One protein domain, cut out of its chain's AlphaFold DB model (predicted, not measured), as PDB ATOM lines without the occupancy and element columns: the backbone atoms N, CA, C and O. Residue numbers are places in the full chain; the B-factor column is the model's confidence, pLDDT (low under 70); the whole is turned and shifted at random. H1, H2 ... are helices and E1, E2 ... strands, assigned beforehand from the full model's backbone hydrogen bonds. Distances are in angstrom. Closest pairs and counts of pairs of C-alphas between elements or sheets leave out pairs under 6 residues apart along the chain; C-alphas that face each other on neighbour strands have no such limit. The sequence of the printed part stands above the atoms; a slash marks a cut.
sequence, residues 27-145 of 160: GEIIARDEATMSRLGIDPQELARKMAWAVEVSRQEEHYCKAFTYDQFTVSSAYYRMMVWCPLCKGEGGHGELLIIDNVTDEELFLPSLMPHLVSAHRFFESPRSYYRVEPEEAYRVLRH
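AT A GLANCE: This is residues 27 to 145 of the 160 residues of an uncharacterized protein of Chloroflexi bacterium B3_Chlor (UniProt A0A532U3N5). A twisted sheet of four strands is covered on one face by H2 and H4, which makes two layers; H3 packs on H2, and H1 packs on H4 at the end of the domain away from E1. The long hairpin of E2 and E3 bends sharply past the main part of the sheet. The 119 printed residues hold four named helices and four named strands, in the order H1 H2 E1 E2 E3 E4 H3 H4; the class is mixed, and the sheet E1 E2 E3 E4 is antiparallel, a meander, each strand the neighbour of the one before. The whole is compact, with a radius of gyration of the C-alphas of 13.7 A and spans of 40 by 34 by 23 A.

IN THESE COORDINATES: H1, residues 27 to 40, begins at C-alpha 27 (553.684, 199.491, 850.212) and is 20.0 A long. H2 is residues 44 to 59, 22.6 A. E1 is residues 68 to 70, E2 73 to 85, 27.8 A, E3 93 to 102, 26.1 A, and E4 107 to 112. H3 is residues 115 to 122; H4, 136 to 143, ends at C-alpha 143 (532.851, 207.112, 838.191).

HOW THE PARTS SIT: E2 bends by 99 degrees at residue 82, E3 by 65 degrees at residue 96. Within hydrogen-bond range are N 68 and O 75 of E1 and E2, 2.8 A, N 76 and O 99 of E2 and E3, 2.9 A, and N 98 and O 111 of E3 and E4, 2.8 A. H4 lies over E4, at a height over the sheet of 8.2 A, on the same face as H2. H2 and H3 touch, closest at the C-alphas of Ala 48 and Pro 116, 4.5 A. H1 touches H4, closest at the C-alphas of Met 37 and Pro 136, 6.7 A. In H1, H2, H3 and H4 every O i to N i+4 pair is within hydrogen-bond range.

THE WHOLE: The C-alphas farthest apart, of Glu 28 and Glu 62, are 40.6 A apart. The printed part has no cut; the link H3 to H4, 13 residues, is long. No printed residue is under 70 in pLDDT.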
ATOM      1  N   GLY A  27     552.885 199.012 851.337       96.25
ATOM      2  CA  GLY A  27     553.684 199.491 850.212       96.25
ATOM      3  C   GLY A  27     553.472 198.671 848.938       96.25
ATOM      4  O   GLY A  27     553.361 199.243 847.855       96.25
ATOM      5  N   GLU A  28     553.342 197.347 849.053       96.94
ATOM      6  CA  GLU A  28     553.059 196.466 847.912       96.94
ATOM      7  C   GLU A  28     551.634 196.660 847.384       96.94
ATOM      8  O   GLU A  28     551.416 196.671 846.168       96.94
ATOM      9  N   ILE A  29     550.665 196.865 848.282       96.31
ATOM     10  CA  ILE A  29     549.278 197.161 847.904       96.31
ATOM     11  C   ILE A  29     549.217 198.483 847.132       96.31
ATOM     12  O   ILE A  29     548.650 198.520 846.038       96.31
ATOM     13  N   ILE A  30     549.849 199.537 847.660       96.94
ATOM     14  CA  ILE A  30     549.928 200.850 847.006       96.94
ATOM     15  C   ILE A  30     550.588 200.716 845.630       96.94
ATOM     16  O   ILE A  30     550.017 201.162 844.637       96.94
ATOM     17  N   ALA A  31     551.741 200.048 845.538       97.75
ATOM     18  CA  ALA A  31     552.452 199.881 844.272       97.75
ATOM     19  C   ALA A  31     551.606 199.148 843.213       97.75
ATOM     20  O   ALA A  31     551.623 199.504 842.032       97.75
ATOM     21  N   ARG A  32     550.831 198.137 843.625       97.31
ATOM     22  CA  ARG A  32     549.898 197.433 842.736       97.31
ATOM     23  C   ARG A  32     548.772 198.349 842.257       97.31
ATOM     24  O   ARG A  32     548.460 198.351 841.066       97.31
ATOM     25  N   ASP A  33     548.167 199.106 843.165       97.62
ATOM     26  CA  ASP A  33     547.068 200.015 842.844       97.62
ATOM     27  C   ASP A  33     547.541 201.123 841.891       97.62
ATOM     28  O   ASP A  33     546.891 201.400 840.881       97.62
ATOM     29  N   GLU A  34     548.727 201.686 842.136       97.56
ATOM     30  CA  GLU A  34     549.384 202.647 841.247       97.56
ATOM     31  C   GLU A  34     549.668 202.064 839.859       97.56
ATOM     32  O   GLU A  34     549.395 202.721 838.850       97.56
ATOM     33  N   ALA A  35     550.157 200.823 839.779       97.94
ATOM     34  CA  ALA A  35     550.378 200.150 838.501       97.94
ATOM     35  C   ALA A  35     549.069 199.973 837.714       97.94
ATOM     36  O   ALA A  35     549.034 200.193 836.499       97.94
ATOM     37  N   THR A  36     547.974 199.624 838.396       97.56
ATOM     38  CA  THR A  36     546.644 199.556 837.785       97.56
ATOM     39  C   THR A  36     546.180 200.922 837.282       97.56
ATOM     40  O   THR A  36     545.745 201.024 836.133       97.56
ATOM     41  N   MET A  37     546.294 201.973 838.097       97.25
ATOM     42  CA  MET A  37     545.868 203.321 837.707       97.25
ATOM     43  C   MET A  37     546.675 203.839 836.520       97.25
ATOM     44  O   MET A  37     546.096 204.338 835.556       97.25
ATOM     45  N   SER A  38     547.994 203.633 836.539       97.62
ATOM     46  CA  SER A  38     548.888 203.980 835.435       97.62
ATOM     47  C   SER A  38     548.501 203.258 834.143       97.62
ATOM     48  O   SER A  38     548.348 203.894 833.100       97.62
ATOM     49  N   ARG A  39     548.250 201.943 834.211       97.75
ATOM     50  CA  ARG A  39     547.813 201.134 833.061       97.75
ATOM     51  C   ARG A  39     546.485 201.611 832.470       97.75
ATOM     52  O   ARG A  39     546.295 201.508 831.262       97.75
ATOM     53  N   LEU A  40     545.565 202.085 833.308       96.00
ATOM     54  CA  LEU A  40     544.254 202.573 832.882       96.00
ATOM     55  C   LEU A  40     544.228 204.065 832.520       96.00
ATOM     56  O   LEU A  40     543.204 204.535 832.028       96.00
ATOM     57  N   GLY A  41     545.321 204.799 832.741       97.38
ATOM     58  CA  GLY A  41     545.365 206.248 832.537       97.38
ATOM     59  C   GLY A  41     544.462 207.020 833.503       97.38
ATOM     60  O   GLY A  41     543.927 208.061 833.134       97.38
ATOM     61  N   ILE A  42     544.258 206.497 834.715       96.31
ATOM     62  CA  ILE A  42     543.427 207.127 835.746       96.31
ATOM     63  C   ILE A  42     544.271 208.154 836.498       96.31
ATOM     64  O   ILE A  42     545.321 207.803 837.037       96.31
ATOM     65  N   ASP A  43     543.783 209.393 836.604       96.88
ATOM     66  CA  ASP A  43     544.303 210.332 837.594       96.88
ATOM     67  C   ASP A  43     543.672 210.034 838.967       96.88
ATOM     68  O   ASP A  43     542.471 210.263 839.167       96.88
ATOM     69  N   PRO A  44     544.444 209.537 839.947       96.19
ATOM     70  CA  PRO A  44     543.931 209.294 841.291       96.19
ATOM     71  C   PRO A  44     543.389 210.548 841.992       96.19
ATOM     72  O   PRO A  44     542.519 210.412 842.850       96.19
ATOM     73  N   GLN A  45     543.859 211.758 841.659       95.75
ATOM     74  CA  GLN A  45     543.291 212.983 842.240       95.75
ATOM     75  C   GLN A  45     541.899 213.275 841.685       95.75
ATOM     76  O   GLN A  45     540.993 213.620 842.445       95.75
ATOM     77  N   GLU A  46     541.692 213.084 840.382       95.94
ATOM     78  CA  GLU A  46     540.365 213.207 839.783       95.94
ATOM     79  C   GLU A  46     539.391 212.187 840.388       95.94
ATOM     80  O   GLU A  46     538.266 212.541 840.753       95.94
ATOM     81  N   LEU A  47     539.834 210.935 840.544       97.19
ATOM     82  CA  LEU A  47     539.017 209.879 841.133       97.19
ATOM     83  C   LEU A  47     538.649 210.197 842.591       97.19
ATOM     84  O   LEU A  47     537.473 210.136 842.955       97.19
ATOM     85  N   ALA A  48     539.624 210.616 843.404       97.00
ATOM     86  CA  ALA A  48     539.379 211.023 844.783       97.00
ATOM     87  C   ALA A  48     538.437 212.232 844.877       97.00
ATOM     88  O   ALA A  48     537.559 212.249 845.735       97.00
ATOM     89  N   ARG A  49     538.554 213.213 843.971       96.50
ATOM     90  CA  ARG A  49     537.646 214.367 843.906       96.50
ATOM     91  C   ARG A  49     536.197 213.938 843.658       96.50
ATOM     92  O   ARG A  49     535.298 214.430 844.336       96.50
ATOM     93  N   LYS A  50     535.968 213.000 842.732       97.31
ATOM     94  CA  LYS A  50     534.630 212.443 842.450       97.31
ATOM     95  C   LYS A  50     534.047 211.724 843.667       97.31
ATOM     96  O   LYS A  50     532.907 211.978 844.047       97.31
ATOM     97  N   MET A  51     534.855 210.887 844.319       97.50
ATOM     98  CA  MET A  51     534.459 210.197 845.549       97.50
ATOM     99  C   MET A  51     534.132 211.189 846.676       97.50
ATOM    100  O   MET A  51     533.106 211.058 847.338       97.50
ATOM    101  N   ALA A  52     534.985 212.195 846.882       96.31
ATOM    102  CA  ALA A  52     534.813 213.200 847.925       96.31
ATOM    103  C   ALA A  52     533.540 214.024 847.729       96.31
ATOM    104  O   ALA A  52     532.821 214.265 848.694       96.31
ATOM    105  N   TRP A  53     533.237 214.409 846.488       96.06
ATOM    106  CA  TRP A  53     531.998 215.109 846.172       96.06
ATOM    107  C   TRP A  53     530.766 214.279 846.539       96.06
ATOM    108  O   TRP A  53     529.875 214.780 847.218       96.06
ATOM    109  N   ALA A  54     530.736 212.998 846.152       96.31
ATOM    110  CA  ALA A  54     529.616 212.114 846.471       96.31
ATOM    111  C   ALA A  54     529.426 211.972 847.991       96.31
ATOM    112  O   ALA A  54     528.299 212.065 848.487       96.31
ATOM    113  N   VAL A  55     530.528 211.817 848.734       95.81
ATOM    114  CA  VAL A  55     530.513 211.803 850.203       95.81
ATOM    115  C   VAL A  55     529.935 213.107 850.746       95.81
ATOM    116  O   VAL A  55     528.993 213.056 851.530       95.81
ATOM    117  N   GLU A  56     530.436 214.262 850.311       94.31
ATOM    118  CA  GLU A  56     530.005 215.562 850.829       94.31
ATOM    119  C   GLU A  56     528.526 215.845 850.552       94.31
ATOM    120  O   GLU A  56     527.780 216.195 851.464       94.31
ATOM    121  N   VAL A  57     528.058 215.613 849.323       94.19
ATOM    122  CA  VAL A  57     526.646 215.820 848.974       94.19
ATOM    123  C   VAL A  57     525.738 214.893 849.776       94.19
ATOM    124  O   VAL A  57     524.711 215.331 850.285       94.19
ATOM    125  N   SER A  58     526.136 213.637 849.988       94.88
ATOM    126  CA  SER A  58     525.336 212.710 850.797       94.88
ATOM    127  C   SER A  58     525.255 213.082 852.289       94.88
ATOM    128  O   SER A  58     524.395 212.558 852.997       94.88
ATOM    129  N   ARG A  59     526.124 213.978 852.783       93.38
ATOM    130  CA  ARG A  59     526.069 214.507 854.161       93.38
ATOM    131  C   ARG A  59     525.105 215.674 854.327       93.38
ATOM    132  O   ARG A  59     524.782 216.011 855.465       93.38
ATOM    133  N   GLN A  60     524.658 216.290 853.235       92.56
ATOM    134  CA  GLN A  60     523.691 217.384 853.291       92.56
ATOM    135  C   GLN A  60     522.370 216.887 853.889       92.56
ATOM    136  O   GLN A  60     521.984 215.730 853.705       92.56
ATOM    137  N   GLU A  61     521.676 217.744 854.640       87.75
ATOM    138  CA  GLU A  61     520.504 217.357 855.437       87.75
ATOM    139  C   GLU A  61     519.387 216.741 854.576       87.75
ATOM    140  O   GLU A  61     518.743 215.759 854.969       87.75
ATOM    141  N   GLU A  62     519.183 217.261 853.364       91.06
ATOM    142  CA  GLU A  62     518.212 216.725 852.411       91.06
ATOM    143  C   GLU A  62     518.520 215.288 851.958       91.06
ATOM    144  O   GLU A  62     517.590 214.544 851.626       91.06
ATOM    145  N   HIS A  63     519.789 214.876 852.002       90.81
ATOM    146  CA  HIS A  63     520.298 213.610 851.469       90.81
ATOM    147  C   HIS A  63     520.752 212.621 852.546       90.81
ATOM    148  O   HIS A  63     520.881 211.430 852.265       90.81
ATOM    149  N   TYR A  64     520.929 213.079 853.785       90.56
ATOM    150  CA  TYR A  64     521.455 212.272 854.879       90.56
ATOM    151  C   TYR A  64     520.656 210.978 855.086       90.56
ATOM    152  O   TYR A  64     519.458 211.002 855.390       90.56
ATOM    153  N   CYS A  65     521.335 209.835 854.937       90.88
ATOM    154  CA  CYS A  65     520.744 208.494 855.016       90.88
ATOM    155  C   CYS A  65     519.563 208.257 854.052       90.88
ATOM    156  O   CYS A  65     518.659 207.471 854.347       90.88
ATOM    157  N   LYS A  66     519.552 208.937 852.900       92.12
ATOM    158  CA  LYS A  66     518.547 208.786 851.842       92.12
ATOM    159  C   LYS A  66     519.231 208.528 850.506       92.12
ATOM    160  O   LYS A  66     520.376 208.914 850.291       92.12
ATOM    161  N   ALA A  67     518.508 207.878 849.601       95.94
ATOM    162  CA  ALA A  67     518.909 207.832 848.206       95.94
ATOM    163  C   ALA A  67     518.568 209.166 847.525       95.94
ATOM    164  O   ALA A  67     517.488 209.719 847.750       95.94
ATOM    165  N   PHE A  68     519.461 209.656 846.676       95.56
ATOM    166  CA  PHE A  68     519.225 210.785 845.786       95.56
ATOM    167  C   PHE A  68     519.813 210.493 844.408       95.56
ATOM    168  O   PHE A  68     520.702 209.656 844.259       95.56
ATOM    169  N   THR A  69     519.296 211.182 843.396       96.31
ATOM    170  CA  THR A  69     519.807 211.090 842.031       96.31
ATOM    171  C   THR A  69     520.500 212.392 841.673       96.31
ATOM    172  O   THR A  69     519.949 213.470 841.896       96.31
ATOM    173  N   TYR A  70     521.693 212.284 841.105       94.12
ATOM    174  CA  TYR A  70     522.429 213.393 840.525       94.12
ATOM    175  C   TYR A  70     522.835 213.017 839.106       94.12
ATOM    176  O   TYR A  70     523.589 212.064 838.910       94.12
ATOM    177  N   ASP A  71     522.305 213.754 838.129       94.19
ATOM    178  CA  ASP A  71     522.426 213.414 836.711       94.19
ATOM    179  C   ASP A  71     521.995 211.953 836.461       94.19
ATOM    180  O   ASP A  71     520.851 211.586 836.742       94.19
ATOM    181  N   GLN A  72     522.909 211.101 836.007       95.56
ATOM    182  CA  GLN A  72     522.666 209.686 835.750       95.56
ATOM    183  C   GLN A  72     523.048 208.761 836.913       95.56
ATOM    184  O   GLN A  72     522.970 207.544 836.766       95.56
ATOM    185  N   PHE A  73     523.433 209.297 838.071       97.50
ATOM    186  CA  PHE A  73     523.893 208.510 839.213       97.50
ATOM    187  C   PHE A  73     522.865 208.472 840.335       97.50
ATOM    188  O   PHE A  73     522.333 209.505 840.734       97.50
ATOM    189  N   THR A  74     522.628 207.288 840.892       97.31
ATOM    190  CA  THR A  74     521.912 207.133 842.162       97.31
ATOM    191  C   THR A  74     522.931 206.959 843.276       97.31
ATOM    192  O   THR A  74     523.773 206.070 843.214       97.31
ATOM    193  N   VAL A  75     522.852 207.794 844.305       96.50
ATOM    194  CA  VAL A  75     523.722 207.731 845.480       96.50
ATOM    195  C   VAL A  75     522.857 207.482 846.698       96.50
ATOM    196  O   VAL A  75     521.867 208.173 846.916       96.50
ATOM    197  N   SER A  76     523.229 206.502 847.509       96.19
ATOM    198  CA  SER A  76     522.626 206.262 848.818       96.19
ATOM    199  C   SER A  76     523.724 206.133 849.861       96.19
ATOM    200  O   SER A  76     524.818 205.672 849.546       96.19
ATOM    201  N   SER A  77     523.453 206.564 851.088       95.19
ATOM    202  CA  SER A  77     524.439 206.552 852.171       95.19
ATOM    203  C   SER A  77     523.887 205.898 853.430       95.19
ATOM    204  O   SER A  77     522.707 206.071 853.739       95.19
ATOM    205  N   ALA A  78     524.756 205.259 854.204       93.00
ATOM    206  CA  ALA A  78     524.507 204.875 855.584       93.00
ATOM    207  C   ALA A  78     525.618 205.447 856.475       93.00
ATOM    208  O   ALA A  78     526.803 205.238 856.226       93.00
ATOM    209  N   TYR A  79     525.230 206.185 857.514       91.00
ATOM    210  CA  TYR A  79     526.160 206.812 858.451       91.00
ATOM    211  C   TYR A  79     526.087 206.157 859.828       91.00
ATOM    212  O   TYR A  79     525.008 205.855 860.346       91.00
ATOM    213  N   TYR A  80     527.253 205.973 860.441       90.31
ATOM    214  CA  TYR A  80     527.428 205.296 861.719       90.31
ATOM    215  C   TYR A  80     527.956 206.258 862.781       90.31
ATOM    216  O   TYR A  80     528.542 207.296 862.489       90.31
ATOM    217  N   ARG A  81     527.783 205.891 864.056       84.31
ATOM    218  CA  ARG A  81     528.349 206.659 865.181       84.31
ATOM    219  C   ARG A  81     529.852 206.451 865.357       84.31
ATOM    220  O   ARG A  81     530.502 207.270 865.998       84.31
ATOM    221  N   MET A  82     530.381 205.332 864.868       86.81
ATOM    222  CA  MET A  82     531.802 205.021 864.985       86.81
ATOM    223  C   MET A  82     532.583 205.738 863.891       86.81
ATOM    224  O   MET A  82     532.163 205.768 862.736       86.81
ATOM    225  N   MET A  83     533.726 206.296 864.279       89.88
ATOM    226  CA  MET A  83     534.679 206.895 863.359       89.88
ATOM    227  C   MET A  83     535.784 205.891 863.057       89.88
ATOM    228  O   MET A  83     536.375 205.316 863.971       89.88
ATOM    229  N   VAL A  84     536.065 205.712 861.775       90.19
ATOM    230  CA  VAL A  84     537.201 204.951 861.276       90.19
ATOM    231  C   VAL A  84     538.305 205.947 860.945       90.19
ATOM    232  O   VAL A  84     538.091 206.863 860.153       90.19
ATOM    233  N   TRP A  85     539.468 205.796 861.568       93.56
ATOM    234  CA  TRP A  85     540.610 206.689 861.373       93.56
ATOM    235  C   TRP A  85     541.509 206.205 860.237       93.56
ATOM    236  O   TRP A  85     541.680 205.001 860.055       93.56
ATOM    237  N   CYS A  86     542.116 207.144 859.510       93.31
ATOM    238  CA  CYS A  86     543.167 206.843 858.548       93.31
ATOM    239  C   CYS A  86     544.319 206.106 859.251       93.31
ATOM    240  O   CYS A  86     544.831 206.597 860.261       93.31
ATOM    241  N   PRO A  87     544.764 204.954 858.729       90.88
ATOM    242  CA  PRO A  87     545.851 204.200 859.341       90.88
ATOM    243  C   PRO A  87     547.240 204.723 858.922       90.88
ATOM    244  O   PRO A  87     548.242 204.358 859.532       90.88
ATOM    245  N   LEU A  88     547.312 205.590 857.902       90.19
ATOM    246  CA  LEU A  88     548.556 206.110 857.318       90.19
ATOM    247  C   LEU A  88     548.881 207.554 857.743       90.19
ATOM    248  O   LEU A  88     550.000 208.024 857.529       90.19
ATOM    249  N   CYS A  89     547.947 208.272 858.377       89.69
ATOM    250  CA  CYS A  89     548.192 209.605 858.926       89.69
ATOM    251  C   CYS A  89     547.314 209.910 860.149       89.69
ATOM    252  O   CYS A  89     546.348 209.215 860.446       89.69
ATOM    253  N   LYS A  90     547.634 210.987 860.878       87.75
ATOM    254  CA  LYS A  90     546.838 211.430 862.034       87.75
ATOM    255  C   LYS A  90     545.784 212.459 861.621       87.75
ATOM    256  O   LYS A  90     546.093 213.374 860.866       87.75
ATOM    257  N   GLY A  91     544.590 212.359 862.208       85.75
ATOM    258  CA  GLY A  91     543.575 213.422 862.184       85.75
ATOM    259  C   GLY A  91     542.581 213.388 861.022       85.75
ATOM    260  O   GLY A  91     541.842 214.353 860.860       85.75
ATOM    261  N   GLU A  92     542.543 212.306 860.246       89.62
ATOM    262  CA  GLU A  92     541.586 212.104 859.150       89.62
ATOM    263  C   GLU A  92     540.782 210.830 859.381       89.62
ATOM    264  O   GLU A  92     541.331 209.831 859.848       89.62
ATOM    265  N   GLY A  93     539.487 210.856 859.072       90.75
ATOM    266  CA  GLY A  93     538.590 209.738 859.344       90.75
ATOM    267  C   GLY A  93     537.283 209.781 858.551       90.75
ATOM    268  O   GLY A  93     536.877 210.823 858.038       90.75
ATOM    269  N   GLY A  94     536.619 208.631 858.467       90.69
ATOM    270  CA  GLY A  94     535.291 208.450 857.876       90.69
ATOM    271  C   GLY A  94     534.301 207.881 858.893       90.69
ATOM    272  O   GLY A  94     534.696 207.360 859.933       90.69
ATOM    273  N   HIS A  95     533.003 208.000 858.623       92.69
ATOM    274  CA  HIS A  95     531.941 207.530 859.532       92.69
ATOM    275  C   HIS A  95     530.682 207.066 858.784       92.69
ATOM    276  O   HIS A  95     529.562 207.174 859.275       92.69
ATOM    277  N   GLY A  96     530.848 206.566 857.565       93.06
ATOM    278  CA  GLY A  96     529.747 206.088 856.742       93.06
ATOM    279  C   GLY A  96     530.223 205.430 855.463       93.06
ATOM    280  O   GLY A  96     531.411 205.486 855.127       93.06
ATOM    281  N   GLU A  97     529.271 204.844 854.763       95.38
ATOM    282  CA  GLU A  97     529.440 204.149 853.496       95.38
ATOM    283  C   GLU A  97     528.381 204.614 852.503       95.38
ATOM    284  O   GLU A  97     527.275 205.007 852.881       95.38
ATOM    285  N   LEU A  98     528.752 204.614 851.230       96.50
ATOM    286  CA  LEU A  98     527.887 204.980 850.126       96.50
ATOM    287  C   LEU A  98     527.739 203.791 849.179       96.50
ATOM    288  O   LEU A  98     528.694 203.057 848.939       96.50
ATOM    289  N   LEU A  99     526.561 203.657 848.582       97.12
ATOM    290  CA  LEU A  99     526.353 202.895 847.359       97.12
ATOM    291  C   LEU A  99     526.061 203.890 846.235       97.12
ATOM    292  O   LEU A  99     525.085 204.640 846.310       97.12
ATOM    293  N   ILE A 100     526.917 203.894 845.216       97.06
ATOM    294  CA  ILE A 100     526.796 204.716 844.011       97.06
ATOM    295  C   ILE A 100     526.463 203.791 842.846       97.06
ATOM    296  O   ILE A 100     527.144 202.792 842.650       97.06
ATOM    297  N   ILE A 101     525.441 204.127 842.068       97.38
ATOM    298  CA  ILE A 101     524.986 203.350 840.914       97.38
ATOM    299  C   ILE A 101     525.018 204.260 839.687       97.38
ATOM    300  O   ILE A 101     524.364 205.305 839.693       97.38
ATOM    301  N   ASP A 102     525.757 203.879 838.645       97.38
ATOM    302  CA  ASP A 102     525.620 204.469 837.308       97.38
ATOM    303  C   ASP A 102     524.361 203.873 836.661       97.38
ATOM    304  O   ASP A 102     524.348 202.705 836.268       97.38
ATOM    305  N   ASN A 103     523.289 204.664 836.552       96.38
ATOM    306  CA  ASN A 103     522.009 204.186 836.024       96.38
ATOM    307  C   ASN A 103     522.046 203.927 834.501       96.38
ATOM    308  O   ASN A 103     521.087 203.376 833.961       96.38
ATOM    309  N   VAL A 104     523.111 204.325 833.791       95.75
ATOM    310  CA  VAL A 104     523.296 204.027 832.360       95.75
ATOM    311  C   VAL A 104     523.916 202.649 832.176       95.75
ATOM    312  O   VAL A 104     523.484 201.893 831.306       95.75
ATOM    313  N   THR A 105     524.937 202.321 832.969       96.25
ATOM    314  CA  THR A 105     525.663 201.048 832.843       96.25
ATOM    315  C   THR A 105     525.180 199.965 833.807       96.25
ATOM    316  O   THR A 105     525.619 198.826 833.669       96.25
ATOM    317  N   ASP A 106     524.301 200.305 834.755       95.88
ATOM    318  CA  ASP A 106     523.862 199.447 835.870       95.88
ATOM    319  C   ASP A 106     525.050 198.935 836.707       95.88
ATOM    320  O   ASP A 106     525.069 197.815 837.218       95.88
ATOM    321  N   GLU A 107     526.101 199.756 836.801       96.50
ATOM    322  CA  GLU A 107     527.287 199.426 837.582       96.50
ATOM    323  C   GLU A 107     527.238 200.103 838.942       96.50
ATOM    324  O   GLU A 107     526.883 201.273 839.065       96.50
ATOM    325  N   GLU A 108     527.652 199.363 839.963       96.44
ATOM    326  CA  GLU A 108     527.583 199.792 841.352       96.44
ATOM    327  C   GLU A 108     528.988 199.929 841.940       96.44
ATOM    328  O   GLU A 108     529.859 199.102 841.662       96.44
ATOM    329  N   LEU A 109     529.178 200.926 842.801       97.31
ATOM    330  CA  LEU A 109     530.365 201.146 843.614       97.31
ATOM    331  C   LEU A 109     529.948 201.292 845.076       97.31
ATOM    332  O   LEU A 109     529.219 202.216 845.438       97.31
ATOM    333  N   PHE A 110     530.461 200.405 845.920       96.25
ATOM    334  CA  PHE A 110     530.424 200.583 847.365       96.25
ATOM    335  C   PHE A 110     531.635 201.413 847.797       96.25
ATOM    336  O   PHE A 110     532.766 201.082 847.450       96.25
ATOM    337  N   LEU A 111     531.402 202.510 848.513       96.94
ATOM    338  CA  LEU A 111     532.411 203.526 848.790       96.94
ATOM    339  C   LEU A 111     532.422 203.898 850.281       96.94
ATOM    340  O   LEU A 111     531.537 204.624 850.742       96.94
ATOM    341  N   PRO A 112     533.446 203.485 851.042       96.75
ATOM    342  CA  PRO A 112     533.677 204.009 852.381       96.75
ATOM    343  C   PRO A 112     533.952 205.515 852.325       96.75
ATOM    344  O   PRO A 112     534.757 205.982 851.521       96.75
ATOM    345  N   SER A 113     533.356 206.293 853.228       96.38
ATOM    346  CA  SER A 113     533.558 207.755 853.276       96.38
ATOM    347  C   SER A 113     535.004 208.188 853.564       96.38
ATOM    348  O   SER A 113     535.341 209.347 853.332       96.38
ATOM    349  N   LEU A 114     535.859 207.279 854.049       96.31
ATOM    350  CA  LEU A 114     537.299 207.501 854.237       96.31
ATOM    351  C   LEU A 114     538.115 207.291 852.947       96.31
ATOM    352  O   LEU A 114     539.205 207.843 852.813       96.31
ATOM    353  N   MET A 115     537.588 206.540 851.979       97.69
ATOM    354  CA  MET A 115     538.295 206.183 850.748       97.69
ATOM    355  C   MET A 115     538.828 207.386 849.945       97.69
ATOM    356  O   MET A 115     539.981 207.315 849.519       97.69
ATOM    357  N   PRO A 116     538.103 208.521 849.777       97.38
ATOM    358  CA  PRO A 116     538.653 209.675 849.061       97.38
ATOM    359  C   PRO A 116     539.997 210.143 849.637       97.38
ATOM    360  O   PRO A 116     540.922 210.462 848.889       97.38
ATOM    361  N   HIS A 117     540.127 210.128 850.967       96.06
ATOM    362  CA  HIS A 117     541.350 210.532 851.652       96.06
ATOM    363  C   HIS A 117     542.483 209.532 851.399       96.06
ATOM    364  O   HIS A 117     543.580 209.946 851.025       96.06
ATOM    365  N   LEU A 118     542.214 208.228 851.539       97.06
ATOM    366  CA  LEU A 118     543.210 207.177 851.294       97.06
ATOM    367  C   LEU A 118     543.742 207.226 849.855       97.06
ATOM    368  O   LEU A 118     544.953 207.172 849.633       97.06
ATOM    369  N   VAL A 119     542.862 207.435 848.877       97.44
ATOM    370  CA  VAL A 119     543.244 207.535 847.463       97.44
ATOM    371  C   VAL A 119     544.024 208.822 847.178       97.44
ATOM    372  O   VAL A 119     545.076 208.784 846.533       97.44
ATOM    373  N   SER A 120     543.548 209.974 847.659       96.38
ATOM    374  CA  SER A 120     544.187 211.266 847.372       96.38
ATOM    375  C   SER A 120     545.552 211.403 848.045       96.38
ATOM    376  O   SER A 120     546.514 211.807 847.388       96.38
ATOM    377  N   ALA A 121     545.642 211.054 849.333       95.81
ATOM    378  CA  ALA A 121     546.836 211.278 850.144       95.81
ATOM    379  C   ALA A 121     547.843 210.126 850.058       95.81
ATOM    380  O   ALA A 121     549.044 210.361 850.191       95.81
ATOM    381  N   HIS A 122     547.369 208.897 849.836       95.94
ATOM    382  CA  HIS A 122     548.194 207.698 849.991       95.94
ATOM    383  C   HIS A 122     548.183 206.757 848.789       95.94
ATOM    384  O   HIS A 122     548.896 205.760 848.820       95.94
ATOM    385  N   ARG A 123     547.390 207.045 847.744       97.19
ATOM    386  CA  ARG A 123     547.194 206.134 846.598       97.19
ATOM    387  C   ARG A 123     546.769 204.726 847.033       97.19
ATOM    388  O   ARG A 123     547.033 203.752 846.339       97.19
ATOM    389  N   PHE A 124     546.112 204.633 848.188       97.00
ATOM    390  CA  PHE A 124     545.798 203.381 848.856       97.00
ATOM    391  C   PHE A 124     544.306 203.096 848.759       97.00
ATOM    392  O   PHE A 124     543.496 203.935 849.148       97.00
ATOM    393  N   PHE A 125     543.949 201.909 848.270       97.31
ATOM    394  CA  PHE A 125     542.555 201.488 848.123       97.31
ATOM    395  C   PHE A 125     542.157 200.368 849.097       97.31
ATOM    396  O   PHE A 125     541.151 199.693 848.892       97.31
ATOM    397  N   GLU A 126     542.934 200.184 850.168       95.44
ATOM    398  CA  GLU A 126     542.829 199.091 851.148       95.44
ATOM    399  C   GLU A 126     543.264 197.714 850.639       95.44
ATOM    400  O   GLU A 126     543.492 197.506 849.455       95.44
ATOM    401  N   SER A 127     543.429 196.747 851.532       94.62
ATOM    402  CA  SER A 127     543.804 195.378 851.183       94.62
ATOM    403  C   SER A 127     542.760 194.692 850.298       94.62
ATOM    404  O   SER A 127     541.566 194.870 850.519       94.62
ATOM    405  N   PRO A 128     543.153 193.819 849.351       92.75
ATOM    406  CA  PRO A 128     542.207 192.969 848.612       92.75
ATOM    407  C   PRO A 128     541.406 191.994 849.504       92.75
ATOM    408  O   PRO A 128     540.454 191.363 849.023       92.75
ATOM    409  N   ARG A 129     541.799 191.842 850.777       91.38
ATOM    410  CA  ARG A 129     541.105 191.070 851.818       91.38
ATOM    411  C   ARG A 129     540.312 191.957 852.792       91.38
ATOM    412  O   ARG A 129     539.612 191.411 853.644       91.38
ATOM    413  N   SER A 130     540.369 193.285 852.652       91.75
ATOM    414  CA  SER A 130     539.488 194.209 853.376       91.75
ATOM    415  C   SER A 130     538.064 194.134 852.820       91.75
ATOM    416  O   SER A 130     537.852 194.113 851.604       91.75
ATOM    417  N   TYR A 131     537.074 194.147 853.712       89.56
ATOM    418  CA  TYR A 131     535.663 194.333 853.369       89.56
ATOM    419  C   TYR A 131     535.409 195.677 852.670       89.56
ATOM    420  O   TYR A 131     534.534 195.781 851.815       89.56
ATOM    421  N   TYR A 132     536.200 196.694 853.008       92.69
ATOM    422  CA  TYR A 132     536.067 198.063 852.511       92.69
ATOM    423  C   TYR A 132     536.958 198.351 851.288       92.69
ATOM    424  O   TYR A 132     537.017 199.492 850.827       92.69
ATOM    425  N   ARG A 133     537.608 197.322 850.718       95.38
ATOM    426  CA  ARG A 133     538.380 197.422 849.470       95.38
ATOM    427  C   ARG A 133     537.550 198.043 848.357       95.38
ATOM    428  O   ARG A 133     536.486 197.538 848.003       95.38
ATOM    429  N   VAL A 134     538.119 199.059 847.718       96.62
ATOM    430  CA  VAL A 134     537.591 199.630 846.479       96.62
ATOM    431  C   VAL A 134     538.563 199.313 845.352       96.62
ATOM    432  O   VAL A 134     539.659 199.848 845.318       96.62
ATOM    433  N   GLU A 135     538.212 198.441 844.410       96.94
ATOM    434  CA  GLU A 135     539.135 198.176 843.297       96.94
ATOM    435  C   GLU A 135     539.259 199.422 842.396       96.94
ATOM    436  O   GLU A 135     538.225 199.954 841.971       96.94
ATOM    437  N   PRO A 136     540.477 199.895 842.052       97.81
ATOM    438  CA  PRO A 136     540.631 201.088 841.220       97.81
ATOM    439  C   PRO A 136     539.944 200.957 839.852       97.81
ATOM    440  O   PRO A 136     539.335 201.915 839.372       97.81
ATOM    441  N   GLU A 137     539.985 199.765 839.238       97.44
ATOM    442  CA  GLU A 137     539.260 199.457 838.000       97.44
ATOM    443  C   GLU A 137     537.757 199.705 838.143       97.44
ATOM    444  O   GLU A 137     537.137 200.283 837.254       97.44
ATOM    445  N   GLU A 138     537.166 199.239 839.244       97.44
ATOM    446  CA  GLU A 138     535.733 199.339 839.499       97.44
ATOM    447  C   GLU A 138     535.323 200.784 839.754       97.44
ATOM    448  O   GLU A 138     534.377 201.271 839.134       97.44
ATOM    449  N   ALA A 139     536.068 201.475 840.619       97.94
ATOM    450  CA  ALA A 139     535.831 202.878 840.905       97.94
ATOM    451  C   ALA A 139     535.874 203.718 839.627       97.94
ATOM    452  O   ALA A 139     535.000 204.552 839.411       97.94
ATOM    453  N   TYR A 140     536.843 203.467 838.744       97.31
ATOM    454  CA  TYR A 140     536.905 204.135 837.449       97.31
ATOM    455  C   TYR A 140     535.723 203.780 836.547       97.31
ATOM    456  O   TYR A 140     535.123 204.671 835.952       97.31
ATOM    457  N   ARG A 141     535.369 202.498 836.442       97.62
ATOM    458  CA  ARG A 141     534.290 202.033 835.560       97.62
ATOM    459  C   ARG A 141     532.950 202.705 835.888       97.62
ATOM    460  O   ARG A 141     532.289 203.170 834.959       97.62
ATOM    461  N   VAL A 142     532.653 202.856 837.184       97.62
ATOM    462  CA  VAL A 142     531.463 203.548 837.703       97.62
ATOM    463  C   VAL A 142     531.611 205.069 837.595       97.62
ATOM    464  O   VAL A 142     530.734 205.744 837.075       97.62
ATOM    465  N   LEU A 143     532.727 205.652 838.045       97.38
ATOM    466  CA  LEU A 143     532.851 207.112 838.191       97.38
ATOM    467  C   LEU A 143     533.371 207.843 836.943       97.38
ATOM    468  O   LEU A 143     533.439 209.074 836.938       97.38
ATOM    469  N   ARG A 144     533.754 207.151 835.865       95.75
ATOM    470  CA  ARG A 144     534.314 207.795 834.657       95.75
ATOM    471  C   ARG A 144     533.388 208.838 834.029       95.75
ATOM    472  O   ARG A 144     533.892 209.824 833.506       95.75
ATOM    473  N   HIS A 145     532.071 208.667 834.132       94.19
ATOM    474  CA  HIS A 145     531.089 209.636 833.630       94.19
ATOM    475  C   HIS A 145     530.564 210.589 834.711       94.19
ATOM    476  O   HIS A 145     529.721 211.434 834.432       94.19
TER     477      HIS A 145